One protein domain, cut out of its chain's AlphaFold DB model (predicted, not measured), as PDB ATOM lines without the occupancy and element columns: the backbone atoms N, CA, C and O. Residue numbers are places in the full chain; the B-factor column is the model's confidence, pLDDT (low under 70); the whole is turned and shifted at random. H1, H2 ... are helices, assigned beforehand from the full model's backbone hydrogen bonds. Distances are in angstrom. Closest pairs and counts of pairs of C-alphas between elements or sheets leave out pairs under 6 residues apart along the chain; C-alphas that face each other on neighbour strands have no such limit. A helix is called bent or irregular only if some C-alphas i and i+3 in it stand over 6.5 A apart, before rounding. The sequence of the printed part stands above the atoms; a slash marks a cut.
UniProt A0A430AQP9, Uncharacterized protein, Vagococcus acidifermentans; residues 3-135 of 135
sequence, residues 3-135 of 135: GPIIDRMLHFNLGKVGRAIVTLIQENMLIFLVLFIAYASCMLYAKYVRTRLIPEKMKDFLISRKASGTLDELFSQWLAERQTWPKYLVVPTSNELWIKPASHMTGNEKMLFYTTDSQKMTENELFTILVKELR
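This is residues 3 to 135 of the 135 residues of an uncharacterized protein of Vagococcus acidifermentans (UniProt A0A430AQP9). One long helix, H3, bent but running nearly straight, makes the shaft of a rod; H1 and H2 stand at one end of it, while H4, H6 and short H5 gather with a long loop around its other half as a head. Within that loop, residues 84 to 116, the short stretches 90 to 91 and 100 to 101 pair as antiparallel strands do, and residues 34 to 41 of H3 stand free as a bare neck. The printed part has 133 residues with six named helices, H1 to H6 in order, no named strand, and the class all helix. It is only just loose, close to extended, with a radius of gyration of the C-alphas of 21.0 A and spans of 66 by 27 by 21 A.

H3, residues 29 to 64, was assigned as one helix by its hydrogen bonds but is bent: C-alphas 51 and 54 are 6.7 A apart. Its arms H3a, residues 29 to 51, and H3b, residues 54 to 64, stand at a shallow tilt of 28 degrees. H6, residues 123 to 134, touches H3b, closest C-alphas Lys 59 and Leu 130 at 7.1 A, at a steep tilt of 44 degrees, the same way. H4, residues 71 to 83, touches H6 with residues 71 to 75 alone, closest C-alphas Phe 75 and Phe 127 at 7.2 A. H2, residues 16 to 27, is close to but not clearly touching H3a, about perpendicular at 90 degrees, closest C-alphas Ile 25 and Phe 32 at 6.5 A. In H2, H3a, H3b, H4, H6 and H1, residues 3 to 13, every O i to N i+4 pair is within hydrogen-bond range; H5, residues 117 to 120, is too short for one.

H3a spans 32.5 A from C-alpha 29 at (-32.943, -51.697, -4.205), H3b 15.3 A, H4 18.4 A, H2 16.6 A, H1 15.7 A, H5 5.1 A, and H6 16.4 A to C-alpha 134 at (-0.567, -25.056, 24.510).

The C-alphas of Pro 4 and Gly 69, the farthest apart, are 66.3 A apart. The link H4 to H5 is long, 33 residues, and the printed part has no cut. Residues 3 to 14, 67 to 68, 95 to 97 and 113 to 120 have pLDDT under 70.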
ATOM      1  N   GLY A   3     -45.878 -46.496   0.316       58.88
ATOM      2  CA  GLY A   3     -45.434 -46.837  -1.044       58.88
ATOM      3  C   GLY A   3     -46.344 -46.325  -2.171       58.88
ATOM      4  O   GLY A   3     -45.860 -45.575  -3.012       58.88
ATOM      5  N   PRO A   4     -47.666 -46.595  -2.158       62.91
ATOM      6  CA  PRO A   4     -48.531 -46.216  -3.280       62.91
ATOM      7  C   PRO A   4     -48.768 -44.700  -3.412       62.91
ATOM      8  O   PRO A   4     -49.127 -44.225  -4.486       62.91
ATOM      9  N   ILE A   5     -48.566 -43.925  -2.339       60.25
ATOM     10  CA  ILE A   5     -48.703 -42.458  -2.359       60.25
ATOM     11  C   ILE A   5     -47.425 -41.823  -2.918       60.25
ATOM     12  O   ILE A   5     -47.499 -40.913  -3.746       60.25
ATOM     13  N   ILE A   6     -46.262 -42.339  -2.508       62.34
ATOM     14  CA  ILE A   6     -44.953 -41.896  -2.998       62.34
ATOM     15  C   ILE A   6     -44.798 -42.221  -4.491       62.34
ATOM     16  O   ILE A   6     -44.407 -41.339  -5.252       62.34
ATOM     17  N   ASP A   7     -45.208 -43.414  -4.936       61.44
ATOM     18  CA  ASP A   7     -45.192 -43.790  -6.358       61.44
ATOM     19  C   ASP A   7     -46.070 -42.866  -7.208       61.44
ATOM     20  O   ASP A   7     -45.663 -42.409  -8.277       61.44
ATOM     21  N   ARG A   8     -47.270 -42.519  -6.726       63.88
ATOM     22  CA  ARG A   8     -48.197 -41.653  -7.466       63.88
ATOM     23  C   ARG A   8     -47.681 -40.208  -7.572       63.88
ATOM     24  O   ARG A   8     -47.847 -39.589  -8.620       63.88
ATOM     25  N   MET A   9     -47.008 -39.686  -6.539       61.69
ATOM     26  CA  MET A   9     -46.338 -38.376  -6.587       61.69
ATOM     27  C   MET A   9     -45.092 -38.376  -7.486       61.69
ATOM     28  O   MET A   9     -44.902 -37.443  -8.268       61.69
ATOM     29  N   LEU A  10     -44.260 -39.420  -7.405       61.75
ATOM     30  CA  LEU A  10     -43.066 -39.579  -8.241       61.75
ATOM     31  C   LEU A  10     -43.444 -39.682  -9.720       61.75
ATOM     32  O   LEU A  10     -42.854 -38.994 -10.549       61.75
ATOM     33  N   HIS A  11     -44.468 -40.467 -10.063       62.12
ATOM     34  CA  HIS A  11     -44.941 -40.596 -11.440       62.12
ATOM     35  C   HIS A  11     -45.520 -39.301 -12.024       62.12
ATOM     36  O   HIS A  11     -45.395 -39.090 -13.233       62.12
ATOM     37  N   PHE A  12     -46.124 -38.447 -11.192       63.56
ATOM     38  CA  PHE A  12     -46.707 -37.173 -11.620       63.56
ATOM     39  C   PHE A  12     -45.642 -36.097 -11.885       63.56
ATOM     40  O   PHE A  12     -45.755 -35.352 -12.853       63.56
ATOM     41  N   ASN A  13     -44.581 -36.050 -11.068       66.06
ATOM     42  CA  ASN A  13     -43.534 -35.025 -11.164       66.06
ATOM     43  C   ASN A  13     -42.309 -35.435 -11.996       66.06
ATOM     44  O   ASN A  13     -41.572 -34.570 -12.466       66.06
ATOM     45  N   LEU A  14     -42.060 -36.732 -12.194       68.81
ATOM     46  CA  LEU A  14     -40.903 -37.200 -12.957       68.81
ATOM     47  C   LEU A  14     -41.274 -37.448 -14.421       68.81
ATOM     48  O   LEU A  14     -42.157 -38.247 -14.738       68.81
ATOM     49  N   GLY A  15     -40.533 -36.810 -15.331       74.94
ATOM     50  CA  GLY A  15     -40.553 -37.136 -16.760       74.94
ATOM     51  C   GLY A  15     -40.095 -38.575 -17.043       74.94
ATOM     52  O   GLY A  15     -39.674 -39.302 -16.143       74.94
ATOM     53  N   LYS A  16     -40.138 -39.002 -18.316       77.00
ATOM     54  CA  LYS A  16     -39.788 -40.382 -18.733       77.00
ATOM     55  C   LYS A  16     -38.444 -40.868 -18.166       77.00
ATOM     56  O   LYS A  16     -38.362 -41.996 -17.696       77.00
ATOM     57  N   VAL A  17     -37.435 -39.996 -18.160       76.56
ATOM     58  CA  VAL A  17     -36.092 -40.286 -17.632       76.56
ATOM     59  C   VAL A  17     -36.112 -40.504 -16.119       76.56
ATOM     60  O   VAL A  17     -35.565 -41.486 -15.631       76.56
ATOM     61  N   GLY A  18     -36.792 -39.635 -15.370       76.19
ATOM     62  CA  GLY A  18     -36.882 -39.760 -13.916       76.19
ATOM     63  C   GLY A  18     -37.617 -41.028 -13.482       76.19
ATOM     64  O   GLY A  18     -37.199 -41.687 -12.537       76.19
ATOM     65  N   ARG A  19     -38.659 -41.429 -14.223       77.94
ATOM     66  CA  ARG A  19     -39.354 -42.704 -13.984       77.94
ATOM     67  C   ARG A  19     -38.447 -43.907 -14.229       77.94
ATOM     68  O   ARG A  19     -38.421 -44.797 -13.394       77.94
ATOM     69  N   ALA A  20     -37.666 -43.900 -15.310       81.19
ATOM     70  CA  ALA A  20     -36.710 -44.971 -15.592       81.19
ATOM     71  C   ALA A  20     -35.649 -45.113 -14.486       81.19
ATOM     72  O   ALA A  20     -35.328 -46.229 -14.087       81.19
ATOM     73  N   ILE A  21     -35.154 -43.994 -13.942       81.25
ATOM     74  CA  ILE A  21     -34.209 -43.999 -12.814       81.25
ATOM     75  C   ILE A  21     -34.852 -44.607 -11.563       81.25
ATOM     76  O   ILE A  21     -34.240 -45.451 -10.914       81.25
ATOM     77  N   VAL A  22     -36.083 -44.214 -11.227       81.94
ATOM     78  CA  VAL A  22     -36.792 -44.758 -10.056       81.94
ATOM     79  C   VAL A  22     -37.044 -46.255 -10.209       81.94
ATOM     80  O   VAL A  22     -36.774 -46.997  -9.271       81.94
ATOM     81  N   THR A  23     -37.493 -46.712 -11.380       82.81
ATOM     82  CA  THR A  23     -37.692 -48.143 -11.649       82.81
ATOM     83  C   THR A  23     -36.381 -48.916 -11.516       82.81
ATOM     84  O   THR A  23     -36.344 -49.934 -10.836       82.81
ATOM     85  N   LEU A  24     -35.278 -48.386 -12.052       83.94
ATOM     86  CA  LEU A  24     -33.957 -48.999 -11.919       83.94
ATOM     87  C   LEU A  24     -33.498 -49.089 -10.452       83.94
ATOM     88  O   LEU A  24     -32.904 -50.093 -10.057       83.94
ATOM     89  N   ILE A  25     -33.806 -48.078  -9.632       83.50
ATOM     90  CA  ILE A  25     -33.548 -48.102  -8.185       83.50
ATOM     91  C   ILE A  25     -34.435 -49.137  -7.483       83.50
ATOM     92  O   ILE A  25     -33.937 -49.873  -6.635       83.50
ATOM     93  N   GLN A  26     -35.724 -49.213  -7.824       83.44
ATOM     94  CA  GLN A  26     -36.667 -50.169  -7.236       83.44
ATOM     95  C   GLN A  26     -36.277 -51.620  -7.552       83.44
ATOM     96  O   GLN A  26     -36.249 -52.452  -6.648       83.44
ATOM     97  N   GLU A  27     -35.908 -51.911  -8.799       89.94
ATOM     98  CA  GLU A  27     -35.466 -53.243  -9.235       89.94
ATOM     99  C   GLU A  27     -34.136 -53.662  -8.590       89.94
ATOM    100  O   GLU A  27     -33.912 -54.841  -8.333       89.94
ATOM    101  N   ASN A  28     -33.267 -52.697  -8.269       89.62
ATOM    102  CA  ASN A  28     -31.935 -52.938  -7.710       89.62
ATOM    103  C   ASN A  28     -31.788 -52.386  -6.283       89.62
ATOM    104  O   ASN A  28     -30.700 -51.961  -5.886       89.62
ATOM    105  N   MET A  29     -32.868 -52.394  -5.497       86.75
ATOM    106  CA  MET A  29     -32.943 -51.697  -4.205       86.75
ATOM    107  C   MET A  29     -31.788 -52.049  -3.258       86.75
ATOM    108  O   MET A  29     -31.230 -51.166  -2.610       86.75
ATOM    109  N   LEU A  30     -31.385 -53.324  -3.205       89.44
ATOM    110  CA  LEU A  30     -30.268 -53.779  -2.370       89.44
ATOM    111  C   LEU A  30     -28.928 -53.167  -2.793       89.44
ATOM    112  O   LEU A  30     -28.152 -52.762  -1.934       89.44
ATOM    113  N   ILE A  31     -28.666 -53.059  -4.098       90.88
ATOM    114  CA  ILE A  31     -27.424 -52.470  -4.619       90.88
ATOM    115  C   ILE A  31     -27.364 -50.993  -4.233       90.88
ATOM    116  O   ILE A  31     -26.366 -50.540  -3.676       90.88
ATOM    117  N   PHE A  32     -28.449 -50.252  -4.456       87.12
ATOM    118  CA  PHE A  32     -28.519 -48.839  -4.084       87.12
ATOM    119  C   PHE A  32     -28.428 -48.627  -2.574       87.12
ATOM    120  O   PHE A  32     -27.763 -47.690  -2.138       87.12
ATOM    121  N   LEU A  33     -29.027 -49.509  -1.770       89.69
ATOM    122  CA  LEU A  33     -28.900 -49.468  -0.317       89.69
ATOM    123  C   LEU A  33     -27.447 -49.683   0.125       89.69
ATOM    124  O   LEU A  33     -26.943 -48.918   0.945       89.69
ATOM    125  N   VAL A  34     -26.755 -50.680  -0.435       93.25
ATOM    126  CA  VAL A  34     -25.339 -50.946  -0.135       93.25
ATOM    127  C   VAL A  34     -24.463 -49.765  -0.546       93.25
ATOM    128  O   VAL A  34     -23.631 -49.326   0.245       93.25
ATOM    129  N   LEU A  35     -24.677 -49.204  -1.739       91.00
ATOM    130  CA  LEU A  35     -23.954 -48.015  -2.201       91.00
ATOM    131  C   LEU A  35     -24.208 -46.809  -1.292       91.00
ATOM    132  O   LEU A  35     -23.276 -46.078  -0.967       91.00
ATOM    133  N   PHE A  36     -25.449 -46.619  -0.843       87.31
ATOM    134  CA  PHE A  36     -25.805 -45.535   0.063       87.31
ATOM    135  C   PHE A  36     -25.146 -45.694   1.436       87.31
ATOM    136  O   PHE A  36     -24.598 -44.727   1.966       87.31
ATOM    137  N   ILE A  37     -25.142 -46.907   1.995       91.31
ATOM    138  CA  ILE A  37     -24.448 -47.209   3.253       91.31
ATOM    139  C   ILE A  37     -22.947 -46.971   3.093       91.31
ATOM    140  O   ILE A  37     -22.360 -46.280   3.919       91.31
ATOM    141  N   ALA A  38     -22.334 -47.472   2.017       89.25
ATOM    142  CA  ALA A  38     -20.914 -47.268   1.747       89.25
ATOM    143  C   ALA A  38     -20.571 -45.773   1.651       89.25
ATOM    144  O   ALA A  38     -19.638 -45.306   2.305       89.25
ATOM    145  N   TYR A  39     -21.373 -45.002   0.914       85.88
ATOM    146  CA  TYR A  39     -21.218 -43.556   0.811       85.88
ATOM    147  C   TYR A  39     -21.344 -42.863   2.176       85.88
ATOM    148  O   TYR A  39     -20.476 -42.076   2.556       85.88
ATOM    149  N   ALA A  40     -22.381 -43.188   2.952       84.75
ATOM    150  CA  ALA A  40     -22.583 -42.627   4.284       84.75
ATOM    151  C   ALA A  40     -21.425 -42.972   5.237       84.75
ATOM    152  O   ALA A  40     -20.952 -42.103   5.970       84.75
ATOM    153  N   SER A  41     -20.919 -44.208   5.196       89.00
ATOM    154  CA  SER A  41     -19.748 -44.636   5.965       89.00
ATOM    155  C   SER A  41     -18.494 -43.853   5.578       89.00
ATOM    156  O   SER A  41     -17.795 -43.372   6.468       89.00
ATOM    157  N   CYS A  42     -18.234 -43.650   4.283       86.94
ATOM    158  CA  CYS A  42     -17.124 -42.815   3.816       86.94
ATOM    159  C   CYS A  42     -17.249 -41.368   4.312       86.94
ATOM    160  O   CYS A  42     -16.267 -40.790   4.779       86.94
ATOM    161  N   MET A  43     -18.456 -40.800   4.280       83.44
ATOM    162  CA  MET A  43     -18.724 -39.448   4.776       83.44
ATOM    163  C   MET A  43     -18.503 -39.322   6.288       83.44
ATOM    164  O   MET A  43     -17.878 -38.365   6.750       83.44
ATOM    165  N   LEU A  44     -18.981 -40.292   7.070       86.94
ATOM    166  CA  LEU A  44     -18.771 -40.334   8.520       86.94
ATOM    167  C   LEU A  44     -17.293 -40.501   8.873       86.94
ATOM    168  O   LEU A  44     -16.795 -39.826   9.774       86.94
ATOM    169  N   TYR A  45     -16.588 -41.355   8.137       89.31
ATOM    170  CA  TYR A  45     -15.154 -41.545   8.277       89.31
ATOM    171  C   TYR A  45     -14.380 -40.252   7.985       89.31
ATOM    172  O   TYR A  45     -13.590 -39.813   8.819       89.31
ATOM    173  N   ALA A  46     -14.663 -39.579   6.867       86.25
ATOM    174  CA  ALA A  46     -14.019 -38.313   6.522       86.25
ATOM    175  C   ALA A  46     -14.286 -37.231   7.586       86.25
ATOM    176  O   ALA A  46     -13.386 -36.489   7.991       86.25
ATOM    177  N   LYS A  47     -15.518 -37.187   8.110       85.44
ATOM    178  CA  LYS A  47     -15.885 -36.298   9.217       85.44
ATOM    179  C   LYS A  47     -15.072 -36.594  10.478       85.44
ATOM    180  O   LYS A  47     -14.603 -35.651  11.109       85.44
ATOM    181  N   TYR A  48     -14.904 -37.869  10.835       88.75
ATOM    182  CA  TYR A  48     -14.102 -38.302  11.982       88.75
ATOM    183  C   TYR A  48     -12.624 -37.918  11.831       88.75
ATOM    184  O   TYR A  48     -12.034 -37.371  12.764       88.75
ATOM    185  N   VAL A  49     -12.043 -38.132  10.645       89.19
ATOM    186  CA  VAL A  49     -10.658 -37.738  10.347       89.19
ATOM    187  C   VAL A  49     -10.459 -36.244  10.612       89.19
ATOM    188  O   VAL A  49      -9.510 -35.848  11.289       89.19
ATOM    189  N   ARG A  50     -11.389 -35.402  10.151       86.00
ATOM    190  CA  ARG A  50     -11.300 -33.947  10.321       86.00
ATOM    191  C   ARG A  50     -11.512 -33.471  11.757       86.00
ATOM    192  O   ARG A  50     -10.848 -32.516  12.164       86.00
ATOM    193  N   THR A  51     -12.459 -34.060  12.491       85.69
ATOM    194  CA  THR A  51     -12.897 -33.550  13.806       85.69
ATOM    195  C   THR A  51     -12.136 -34.142  14.982       85.69
ATOM    196  O   THR A  51     -12.113 -33.522  16.042       85.69
ATOM    197  N   ARG A  52     -11.542 -35.327  14.823       88.50
ATOM    198  CA  ARG A  52     -10.807 -36.021  15.886       88.50
ATOM    199  C   ARG A  52      -9.356 -36.246  15.506       88.50
ATOM    200  O   ARG A  52      -8.476 -35.686  16.148       88.50
ATOM    201  N   LEU A  53      -9.116 -36.986  14.424       90.75
ATOM    202  CA  LEU A  53      -7.772 -37.463  14.095       90.75
ATOM    203  C   LEU A  53      -6.787 -36.321  13.815       90.75
ATOM    204  O   LEU A  53      -5.699 -36.306  14.382       90.75
ATOM    205  N   ILE A  54      -7.161 -35.359  12.961       89.88
ATOM    206  CA  ILE A  54      -6.304 -34.208  12.636       89.88
ATOM    207  C   ILE A  54      -5.979 -33.387  13.896       89.88
ATOM    208  O   ILE A  54      -4.793 -33.214  14.172       89.88
ATOM    209  N   PRO A  55      -6.965 -32.922  14.694       89.38
ATOM    210  CA  PRO A  55      -6.684 -32.201  15.934       89.38
ATOM    211  C   PRO A  55      -5.812 -32.975  16.929       89.38
ATOM    212  O   PRO A  55      -4.905 -32.390  17.512       89.38
ATOM    213  N   GLU A  56      -6.065 -34.272  17.131       91.31
ATOM    214  CA  GLU A  56      -5.280 -35.106  18.054       91.31
ATOM    215  C   GLU A  56      -3.820 -35.207  17.600       91.31
ATOM    216  O   GLU A  56      -2.911 -34.899  18.366       91.31
ATOM    217  N   LYS A  57      -3.583 -35.519  16.322       92.31
ATOM    218  CA  LYS A  57      -2.223 -35.596  15.774       92.31
ATOM    219  C   LYS A  57      -1.502 -34.254  15.765       92.31
ATOM    220  O   LYS A  57      -0.291 -34.207  15.967       92.31
ATOM    221  N   MET A  58      -2.234 -33.169  15.550       91.25
ATOM    222  CA  MET A  58      -1.691 -31.817  15.610       91.25
ATOM    223  C   MET A  58      -1.264 -31.452  17.037       91.25
ATOM    224  O   MET A  58      -0.194 -30.879  17.225       91.25
ATOM    225  N   LYS A  59      -2.042 -31.849  18.054       90.19
ATOM    226  CA  LYS A  59      -1.652 -31.709  19.466       90.19
ATOM    227  C   LYS A  59      -0.402 -32.528  19.791       90.19
ATOM    228  O   LYS A  59       0.535 -31.971  20.355       90.19
ATOM    229  N   ASP A  60      -0.355 -33.797  19.384       91.50
ATOM    230  CA  ASP A  60       0.819 -34.663  19.579       91.50
ATOM    231  C   ASP A  60       2.082 -34.034  18.965       91.50
ATOM    232  O   ASP A  60       3.135 -33.959  19.605       91.50
ATOM    233  N   PHE A  61       1.958 -33.511  17.741       92.25
ATOM    234  CA  PHE A  61       3.028 -32.802  17.046       92.25
ATOM    235  C   PHE A  61       3.517 -31.582  17.842       92.25
ATOM    236  O   PHE A  61       4.718 -31.451  18.093       92.25
ATOM    237  N   LEU A  62       2.603 -30.718  18.295       89.56
ATOM    238  CA  LEU A  62       2.943 -29.506  19.049       89.56
ATOM    239  C   LEU A  62       3.610 -29.816  20.397       89.56
ATOM    240  O   LEU A  62       4.592 -29.158  20.752       89.56
ATOM    241  N   ILE A  63       3.130 -30.837  21.113       88.81
ATOM    242  CA  ILE A  63       3.705 -31.289  22.389       88.81
ATOM    243  C   ILE A  63       5.121 -31.838  22.168       88.81
ATOM    244  O   ILE A  63       6.048 -31.452  22.884       88.81
ATOM    245  N   SER A  64       5.317 -32.679  21.146       87.44
ATOM    246  CA  SER A  64       6.620 -33.297  20.856       87.44
ATOM    247  C   SER A  64       7.723 -32.276  20.545       87.44
ATOM    248  O   SER A  64       8.874 -32.469  20.936       87.44
ATOM    249  N   ARG A  65       7.374 -31.153  19.900       81.75
ATOM    250  CA  ARG A  65       8.310 -30.075  19.535       81.75
ATOM    251  C   ARG A  65       8.367 -28.930  20.549       81.75
ATOM    252  O   ARG A  65       8.988 -27.908  20.265       81.75
ATOM    253  N   LYS A  66       7.709 -29.063  21.710       76.31
ATOM    254  CA  LYS A  66       7.568 -27.996  22.725       76.31
ATOM    255  C   LYS A  66       7.082 -26.660  22.142       76.31
ATOM    256  O   LYS A  66       7.472 -25.604  22.632       76.31
ATOM    257  N   ALA A  67       6.302 -26.706  21.058       67.50
ATOM    258  CA  ALA A  67       5.835 -25.547  20.296       67.50
ATOM    259  C   ALA A  67       6.875 -24.408  20.142       67.50
ATOM    260  O   ALA A  67       6.505 -23.233  20.178       67.50
ATOM    261  N   SER A  68       8.171 -24.719  19.998       69.44
ATOM    262  CA  SER A  68       9.232 -23.707  19.945       69.44
ATOM    263  C   SER A  68       9.459 -23.240  18.508       69.44
ATOM    264  O   SER A  68       9.792 -24.057  17.652       69.44
ATOM    265  N   GLY A  69       9.292 -21.943  18.243       79.75
ATOM    266  CA  GLY A  69       9.485 -21.352  16.912       79.75
ATOM    267  C   GLY A  69       8.420 -20.320  16.551       79.75
ATOM    268  O   GLY A  69       7.550 -19.988  17.365       79.75
ATOM    269  N   THR A  70       8.476 -19.801  15.329       86.56
ATOM    270  CA  THR A  70       7.402 -18.951  14.796       86.56
ATOM    271  C   THR A  70       6.196 -19.800  14.375       86.56
ATOM    272  O   THR A  70       6.310 -21.008  14.156       86.56
ATOM    273  N   LEU A  71       5.008 -19.190  14.303       87.50
ATOM    274  CA  LEU A  71       3.778 -19.909  13.948       87.50
ATOM    275  C   LEU A  71       3.854 -20.495  12.528       87.50
ATOM    276  O   LEU A  71       3.477 -21.647  12.328       87.50
ATOM    277  N   ASP A  72       4.411 -19.738  11.583       87.31
ATOM    278  CA  ASP A  72       4.535 -20.147  10.180       87.31
ATOM    279  C   ASP A  72       5.519 -21.311   9.989       87.31
ATOM    280  O   ASP A  72       5.256 -22.236   9.213       87.31
ATOM    281  N   GLU A  73       6.630 -21.320  10.731       89.25
ATOM    282  CA  GLU A  73       7.583 -22.438  10.733       89.25
ATOM    283  C   GLU A  73       6.947 -23.711  11.291       89.25
ATOM    284  O   GLU A  73       7.068 -24.781  10.694       89.25
ATOM    285  N   LEU A  74       6.241 -23.598  12.422       89.62
ATOM    286  CA  LEU A  74       5.559 -24.728  13.048       89.62
ATOM    287  C   LEU A  74       4.465 -25.290  12.135       89.62
ATOM    288  O   LEU A  74       4.346 -26.510  12.007       89.62
ATOM    289  N   PHE A  75       3.706 -24.421  11.465       91.19
ATOM    290  CA  PHE A  75       2.672 -24.847  10.528       91.19
ATOM    291  C   PHE A  75       3.265 -25.514   9.281       91.19
ATOM    292  O   PHE A  75       2.787 -26.563   8.856       91.19
ATOM    293  N   SER A  76       4.360 -24.980   8.733       90.81
ATOM    294  CA  SER A  76       5.055 -25.587   7.589       90.81
ATOM    295  C   SER A  76       5.606 -26.978   7.923       90.81
ATOM    296  O   SER A  76       5.486 -27.910   7.127       90.81
ATOM    297  N   GLN A  77       6.161 -27.149   9.127       91.19
ATOM    298  CA  GLN A  77       6.619 -28.451   9.616       91.19
ATOM    299  C   GLN A  77       5.457 -29.427   9.828       91.19
ATOM    300  O   GLN A  77       5.581 -30.602   9.491       91.19
ATOM    301  N   TRP A  78       4.320 -28.948  10.338       92.31
ATOM    302  CA  TRP A  78       3.104 -29.750  10.451       92.31
ATOM    303  C   TRP A  78       2.601 -30.223   9.081       92.31
ATOM    304  O   TRP A  78       2.276 -31.399   8.907       92.31
ATOM    305  N   LEU A  79       2.575 -29.334   8.085       92.69
ATOM    306  CA  LEU A  79       2.199 -29.698   6.720       92.69
ATOM    307  C   LEU A  79       3.130 -30.778   6.155       92.69
ATOM    308  O   LEU A  79       2.638 -31.731   5.552       92.69
ATOM    309  N   ALA A  80       4.441 -30.668   6.387       91.75
ATOM    310  CA  ALA A  80       5.420 -31.667   5.962       91.75
ATOM    311  C   ALA A  80       5.218 -33.028   6.654       91.75
ATOM    312  O   ALA A  80       5.213 -34.060   5.987       91.75
ATOM    313  N   GLU A  81       4.979 -33.039   7.969       91.94
ATOM    314  CA  GLU A  81       4.663 -34.257   8.730       91.94
ATOM    315  C   GLU A  81       3.423 -34.948   8.156       91.94
ATOM    316  O   GLU A  81       3.410 -36.148   7.883       91.94
ATOM    317  N   ARG A  82       2.372 -34.174   7.899       92.25
ATOM    318  CA  ARG A  82       1.100 -34.693   7.403       92.25
ATOM    319  C   ARG A  82       1.165 -35.189   5.959       92.25
ATOM    320  O   ARG A  82       0.409 -36.087   5.597       92.25
ATOM    321  N   GLN A  83       2.073 -34.673   5.131       91.06
ATOM    322  CA  GLN A  83       2.296 -35.208   3.779       91.06
ATOM    323  C   GLN A  83       2.745 -36.676   3.793       91.06
ATOM    324  O   GLN A  83       2.490 -37.395   2.828       91.06
ATOM    325  N   THR A  84       3.347 -37.146   4.892       92.62
ATOM    326  CA  THR A  84       3.735 -38.558   5.061       92.62
ATOM    327  C   THR A  84       2.550 -39.484   5.341       92.62
ATOM    328  O   THR A  84       2.695 -40.708   5.317       92.62
ATOM    329  N   TRP A  85       1.366 -38.928   5.609       92.00
ATOM    330  CA  TRP A  85       0.215 -39.718   6.011       92.00
ATOM    331  C   TRP A  85      -0.335 -40.587   4.877       92.00
ATOM    332  O   TRP A  85      -0.248 -40.235   3.695       92.00
ATOM    333  N   PRO A  86      -0.985 -41.711   5.222       92.06
ATOM    334  CA  PRO A  86      -1.595 -42.569   4.225       92.06
ATOM    335  C   PRO A  86      -2.692 -41.855   3.427       92.06
ATOM    336  O   PRO A  86      -3.565 -41.194   3.987       92.06
ATOM    337  N   LYS A  87      -2.712 -42.080   2.108       88.75
ATOM    338  CA  LYS A  87      -3.672 -41.457   1.174       88.75
ATOM    339  C   LYS A  87      -5.138 -41.832   1.425       88.75
ATOM    340  O   LYS A  87      -6.028 -41.167   0.907       88.75
ATOM    341  N   TYR A  88      -5.393 -42.892   2.195       86.75
ATOM    342  CA  TYR A  88      -6.747 -43.299   2.579       86.75
ATOM    343  C   TYR A  88      -7.326 -42.444   3.719       86.75
ATOM    344  O   TYR A  88      -8.520 -42.535   4.004       86.75
ATOM    345  N   LEU A  89      -6.515 -41.625   4.403       89.56
ATOM    346  CA  LEU A  89      -7.025 -40.596   5.306       89.56
ATOM    347  C   LEU A  89      -7.570 -39.459   4.451       89.56
ATOM    348  O   LEU A  89      -6.808 -38.754   3.792       89.56
ATOM    349  N   VAL A  90      -8.888 -39.294   4.443       88.69
ATOM    350  CA  VAL A  90      -9.554 -38.312   3.588       88.69
ATOM    351  C   VAL A  90     -10.362 -37.316   4.405       88.69
ATOM    352  O   VAL A  90     -10.854 -37.629   5.486       88.69
ATOM    353  N   VAL A  91     -10.490 -36.108   3.870       86.38
ATOM    354  CA  VAL A  91     -11.149 -34.968   4.503       86.38
ATOM    355  C   VAL A  91     -12.222 -34.431   3.558       86.38
ATOM    356  O   VAL A  91     -11.984 -34.373   2.348       86.38
ATOM    357  N   PRO A  92     -13.404 -34.043   4.069       83.88
ATOM    358  CA  PRO A  92     -14.470 -33.529   3.224       83.88
ATOM    359  C   PRO A  92     -14.172 -32.082   2.804       83.88
ATOM    360  O   PRO A  92     -14.108 -31.187   3.649       83.88
ATOM    361  N   THR A  93     -14.012 -31.829   1.504       83.19
ATOM    362  CA  THR A  93     -13.651 -30.504   0.957       83.19
ATOM    363  C   THR A  93     -14.681 -30.002  -0.045       83.19
ATOM    364  O   THR A  93     -15.204 -30.782  -0.833       83.19
ATOM    365  N   SER A  94     -14.960 -28.696  -0.065       74.19
ATOM    366  CA  SER A  94     -16.012 -28.133  -0.925       74.19
ATOM    367  C   SER A  94     -15.663 -28.055  -2.413       74.19
ATOM    368  O   SER A  94     -16.573 -28.024  -3.235       74.19
ATOM    369  N   ASN A  95     -14.374 -27.992  -2.761       65.69
ATOM    370  CA  ASN A  95     -13.936 -27.579  -4.100       65.69
ATOM    371  C   ASN A  95     -13.613 -28.742  -5.057       65.69
ATOM    372  O   ASN A  95     -13.622 -28.528  -6.264       65.69
ATOM    373  N   GLU A  96     -13.357 -29.959  -4.562       57.94
ATOM    374  CA  GLU A  96     -12.962 -31.115  -5.388       57.94
ATOM    375  C   GLU A  96     -13.585 -32.406  -4.846       57.94
ATOM    376  O   GLU A  96     -13.410 -32.704  -3.666       57.94
ATOM    377  N   LEU A  97     -14.333 -33.134  -5.696       66.00
ATOM    378  CA  LEU A  97     -14.907 -34.484  -5.472       66.00
ATOM    379  C   LEU A  97     -15.556 -34.732  -4.092       66.00
ATOM    380  O   LEU A  97     -15.721 -35.875  -3.670       66.00
ATOM    381  N   TRP A  98     -15.910 -33.656  -3.384       72.19
ATOM    382  CA  TRP A  98     -16.347 -33.620  -1.987       72.19
ATOM    383  C   TRP A  98     -15.382 -34.226  -0.958       72.19
ATOM    384  O   TRP A  98     -15.681 -34.210   0.237       72.19
ATOM    385  N   ILE A  99     -14.225 -34.731  -1.390       77.25
ATOM    386  CA  ILE A  99     -13.278 -35.511  -0.598       77.25
ATOM    387  C   ILE A  99     -11.866 -35.293  -1.157       77.25
ATOM    388  O   ILE A  99     -11.635 -35.465  -2.353       77.25
ATOM    389  N   LYS A 100     -10.901 -34.995  -0.280       86.81
ATOM    390  CA  LYS A 100      -9.475 -34.870  -0.621       86.81
ATOM    391  C   LYS A 100      -8.604 -35.645   0.377       86.81
ATOM    392  O   LYS A 100      -8.908 -35.623   1.572       86.81
ATOM    393  N   PRO A 101      -7.526 -36.327  -0.055       88.88
ATOM    394  CA  PRO A 101      -6.574 -36.941   0.868       88.88
ATOM    395  C   PRO A 101      -5.946 -35.899   1.795       88.88
ATOM    396  O   PRO A 101      -5.505 -34.847   1.332       88.88
ATOM    397  N   ALA A 102      -5.850 -36.217   3.086       88.25
ATOM    398  CA  ALA A 102      -5.247 -35.352   4.098       88.25
ATOM    399  C   ALA A 102      -3.792 -34.999   3.752       88.25
ATOM    400  O   ALA A 102      -3.368 -33.868   3.951       88.25
ATOM    401  N   SER A 103      -3.042 -35.927   3.156       89.38
ATOM    402  CA  SER A 103      -1.663 -35.685   2.720       89.38
ATOM    403  C   SER A 103      -1.528 -34.618   1.626       89.38
ATOM    404  O   SER A 103      -0.453 -34.054   1.457       89.38
ATOM    405  N   HIS A 104      -2.590 -34.338   0.866       88.12
ATOM    406  CA  HIS A 104      -2.563 -33.409  -0.270       88.12
ATOM    407  C   HIS A 104      -3.205 -32.053   0.037       88.12
ATOM    408  O   HIS A 104      -3.340 -31.220  -0.864       88.12
ATOM    409  N   MET A 105      -3.677 -31.822   1.263       86.69
ATOM    410  CA  MET A 105      -4.276 -30.531   1.576       86.69
ATOM    411  C   MET A 105      -3.194 -29.469   1.800       86.69
ATOM    412  O   MET A 105      -2.091 -29.755   2.251       86.69
ATOM    413  N   THR A 106      -3.538 -28.224   1.525       85.38
ATOM    414  CA  THR A 106      -2.712 -27.027   1.721       85.38
ATOM    415  C   THR A 106      -2.932 -26.394   3.093       85.38
ATOM    416  O   THR A 106      -2.116 -25.602   3.546       85.38
ATOM    417  N   GLY A 107      -4.026 -26.762   3.764       82.25
ATOM    418  CA  GLY A 107      -4.402 -26.284   5.087       82.25
ATOM    419  C   GLY A 107      -5.375 -25.102   5.072       82.25
ATOM    420  O   GLY A 107      -5.895 -24.744   6.127       82.25
ATOM    421  N   ASN A 108      -5.680 -24.555   3.889       84.31
ATOM    422  CA  ASN A 108      -6.630 -23.454   3.675       84.31
ATOM    423  C   ASN A 108      -7.928 -23.910   2.987       84.31
ATOM    424  O   ASN A 108      -8.763 -23.093   2.595       84.31
ATOM    425  N   GLU A 109      -8.102 -25.217   2.791       81.94
ATOM    426  CA  GLU A 109      -9.294 -25.765   2.161       81.94
ATOM    427  C   GLU A 109     -10.556 -25.473   2.972       81.94
ATOM    428  O   GLU A 109     -10.607 -25.654   4.191       81.94
ATOM    429  N   LYS A 110     -11.620 -25.098   2.258       78.88
ATOM    430  CA  LYS A 110     -12.961 -24.997   2.826       78.88
ATOM    431  C   LYS A 110     -13.542 -26.395   3.015       78.88
ATOM    432  O   LYS A 110     -13.627 -27.187   2.071       78.88
ATOM    433  N   MET A 111     -13.949 -26.681   4.246       78.62
ATOM    434  CA  MET A 111     -14.515 -27.972   4.620       78.62
ATOM    435  C   MET A 111     -15.983 -28.069   4.195       78.62
ATOM    436  O   MET A 111     -16.742 -27.103   4.284       78.62
ATOM    437  N   LEU A 112     -16.393 -29.250   3.745       71.81
ATOM    438  CA  LEU A 112     -17.771 -29.548   3.358       71.81
ATOM    439  C   LEU A 112     -18.558 -30.097   4.570       71.81
ATOM    440  O   LEU A 112     -17.996 -30.795   5.408       71.81
ATOM    441  N   PHE A 113     -19.868 -29.821   4.640       61.34
ATOM    442  CA  PHE A 113     -20.818 -30.377   5.630       61.34
ATOM    443  C   PHE A 113     -20.673 -29.948   7.101       61.34
ATOM    444  O   PHE A 113     -21.072 -30.686   8.006       61.34
ATOM    445  N   TYR A 114     -20.195 -28.732   7.357       62.03
ATOM    446  CA  TYR A 114     -20.087 -28.212   8.718       62.03
ATOM    447  C   TYR A 114     -20.938 -26.964   8.942       62.03
ATOM    448  O   TYR A 114     -20.754 -25.927   8.306       62.03
ATOM    449  N   THR A 115     -21.899 -27.085   9.857       53.75
ATOM    450  CA  THR A 115     -22.874 -26.033  10.169       53.75
ATOM    451  C   THR A 115     -22.359 -25.070  11.240       53.75
ATOM    452  O   THR A 115     -22.720 -23.898  11.226       53.75
ATOM    453  N   THR A 116     -21.491 -25.544  12.137       58.41
ATOM    454  CA  THR A 116     -20.896 -24.770  13.235       58.41
ATOM    455  C   THR A 116     -19.566 -24.138  12.835       58.41
ATOM    456  O   THR A 116     -18.764 -24.737  12.119       58.41
ATOM    457  N   ASP A 117     -19.314 -22.922  13.321       58.75
ATOM    458  CA  ASP A 117     -18.166 -22.115  12.889       58.75
ATOM    459  C   ASP A 117     -16.812 -22.724  13.281       58.75
ATOM    460  O   ASP A 117     -15.868 -22.649  12.501       58.75
ATOM    461  N   SER A 118     -16.734 -23.454  14.400       57.00
ATOM    462  CA  SER A 118     -15.531 -24.209  14.795       57.00
ATOM    463  C   SER A 118     -15.180 -25.359  13.847       57.00
ATOM    464  O   SER A 118     -14.033 -25.798  13.788       57.00
ATOM    465  N   GLN A 119     -16.155 -25.858  13.088       60.91
ATOM    466  CA  GLN A 119     -15.978 -26.967  12.154       60.91
ATOM    467  C   GLN A 119     -15.757 -26.493  10.705       60.91
ATOM    468  O   GLN A 119     -15.277 -27.262   9.873       60.91
ATOM    469  N   LYS A 120     -16.055 -25.219  10.409       66.56
ATOM    470  CA  LYS A 120     -15.716 -24.550   9.139       66.56
ATOM    471  C   LYS A 120     -14.277 -24.049   9.087       66.56
ATOM    472  O   LYS A 120     -13.808 -23.725   7.998       66.56
ATOM    473  N   MET A 121     -13.610 -23.976  10.240       75.56
ATOM    474  CA  MET A 121     -12.238 -23.499  10.338       75.56
ATOM    475  C   MET A 121     -11.328 -24.266   9.384       75.56
ATOM    476  O   MET A 121     -11.392 -25.496   9.255       75.56
ATOM    477  N   THR A 122     -10.455 -23.516   8.736       84.38
ATOM    478  CA  THR A 122      -9.313 -24.052   8.014       84.38
ATOM    479  C   THR A 122      -8.386 -24.783   8.984       84.38
ATOM    480  O   THR A 122      -8.448 -24.632  10.209       84.38
ATOM    481  N   GLU A 123      -7.532 -25.640   8.442       85.69
ATOM    482  CA  GLU A 123      -6.551 -26.351   9.255       85.69
ATOM    483  C   GLU A 123      -5.553 -25.378   9.891       85.69
ATOM    484  O   GLU A 123      -5.160 -25.576  11.035       85.69
ATOM    485  N   ASN A 124      -5.223 -24.293   9.187       87.25
ATOM    486  CA  ASN A 124      -4.378 -23.213   9.689       87.25
ATOM    487  C   ASN A 124      -5.012 -22.461  10.878       87.25
ATOM    488  O   ASN A 124      -4.367 -22.219  11.901       87.25
ATOM    489  N   GLU A 125      -6.303 -22.134  10.794       87.38
ATOM    490  CA  GLU A 125      -7.028 -21.507  11.907       87.38
ATOM    491  C   GLU A 125      -7.088 -22.431  13.129       87.38
ATOM    492  O   GLU A 125      -6.811 -21.995  14.247       87.38
ATOM    493  N   LEU A 126      -7.378 -23.719  12.913       86.94
ATOM    494  CA  LEU A 126      -7.340 -24.725  13.975       86.94
ATOM    495  C   LEU A 126      -5.942 -24.812  14.607       86.94
ATOM    496  O   LEU A 126      -5.823 -24.834  15.831       86.94
ATOM    497  N   PHE A 127      -4.894 -24.830  13.783       88.69
ATOM    498  CA  PHE A 127      -3.507 -24.875  14.237       88.69
ATOM    499  C   PHE A 127      -3.165 -23.673  15.117       88.69
ATOM    500  O   PHE A 127      -2.617 -23.826  16.207       88.69
ATOM    501  N   THR A 128      -3.566 -22.478  14.688       87.69
ATOM    502  CA  THR A 128      -3.352 -21.232  15.431       87.69
ATOM    503  C   THR A 128      -4.020 -21.258  16.806       87.69
ATOM    504  O   THR A 128      -3.428 -20.801  17.783       87.69
ATOM    505  N   ILE A 129      -5.239 -21.793  16.902       88.19
ATOM    506  CA  ILE A 129      -5.952 -21.939  18.178       88.19
ATOM    507  C   ILE A 129      -5.207 -22.913  19.094       88.19
ATOM    508  O   ILE A 129      -4.936 -22.580  20.244       88.19
ATOM    509  N   LEU A 130      -4.802 -24.073  18.575       87.25
ATOM    510  CA  LEU A 130      -4.110 -25.093  19.366       87.25
ATOM    511  C   LEU A 130      -2.744 -24.629  19.882       87.25
ATOM    512  O   LEU A 130      -2.386 -24.924  21.018       87.25
ATOM    513  N   VAL A 131      -1.993 -23.864  19.086       87.62
ATOM    514  CA  VAL A 131      -0.727 -23.262  19.539       87.62
ATOM    515  C   VAL A 131      -0.959 -22.274  20.684       87.62
ATOM    516  O   VAL A 131      -0.155 -22.240  21.611       87.62
ATOM    517  N   LYS A 132      -2.043 -21.485  20.641       86.25
ATOM    518  CA  LYS A 132      -2.405 -20.546  21.718       86.25
ATOM    519  C   LYS A 132      -2.869 -21.247  22.994       86.25
ATOM    520  O   LYS A 132      -2.667 -20.701  24.065       86.25
ATOM    521  N   GLU A 133      -3.503 -22.413  22.887       84.94
ATOM    522  CA  GLU A 133      -3.927 -23.204  24.053       84.94
ATOM    523  C   GLU A 133      -2.757 -23.912  24.755       84.94
ATOM    524  O   GLU A 133      -2.835 -24.180  25.951       84.94
ATOM    525  N   LEU A 134      -1.698 -24.259  24.014       79.88
ATOM    526  CA  LEU A 134      -0.567 -25.056  24.510       79.88
ATOM    527  C   LEU A 134       0.654 -24.228  24.948       79.88
ATOM    528  O   LEU A 134       1.590 -24.806  25.504       79.88
ATOM    529  N   ARG A 135       0.676 -22.921  24.670       75.00
ATOM    530  CA  ARG A 135       1.714 -21.975  25.114       75.00
ATOM    531  C   ARG A 135       1.242 -21.183  26.322       75.00
ATOM    532  O   ARG A 135       2.092 -20.961  27.209       75.00
TER     533      ARG A 135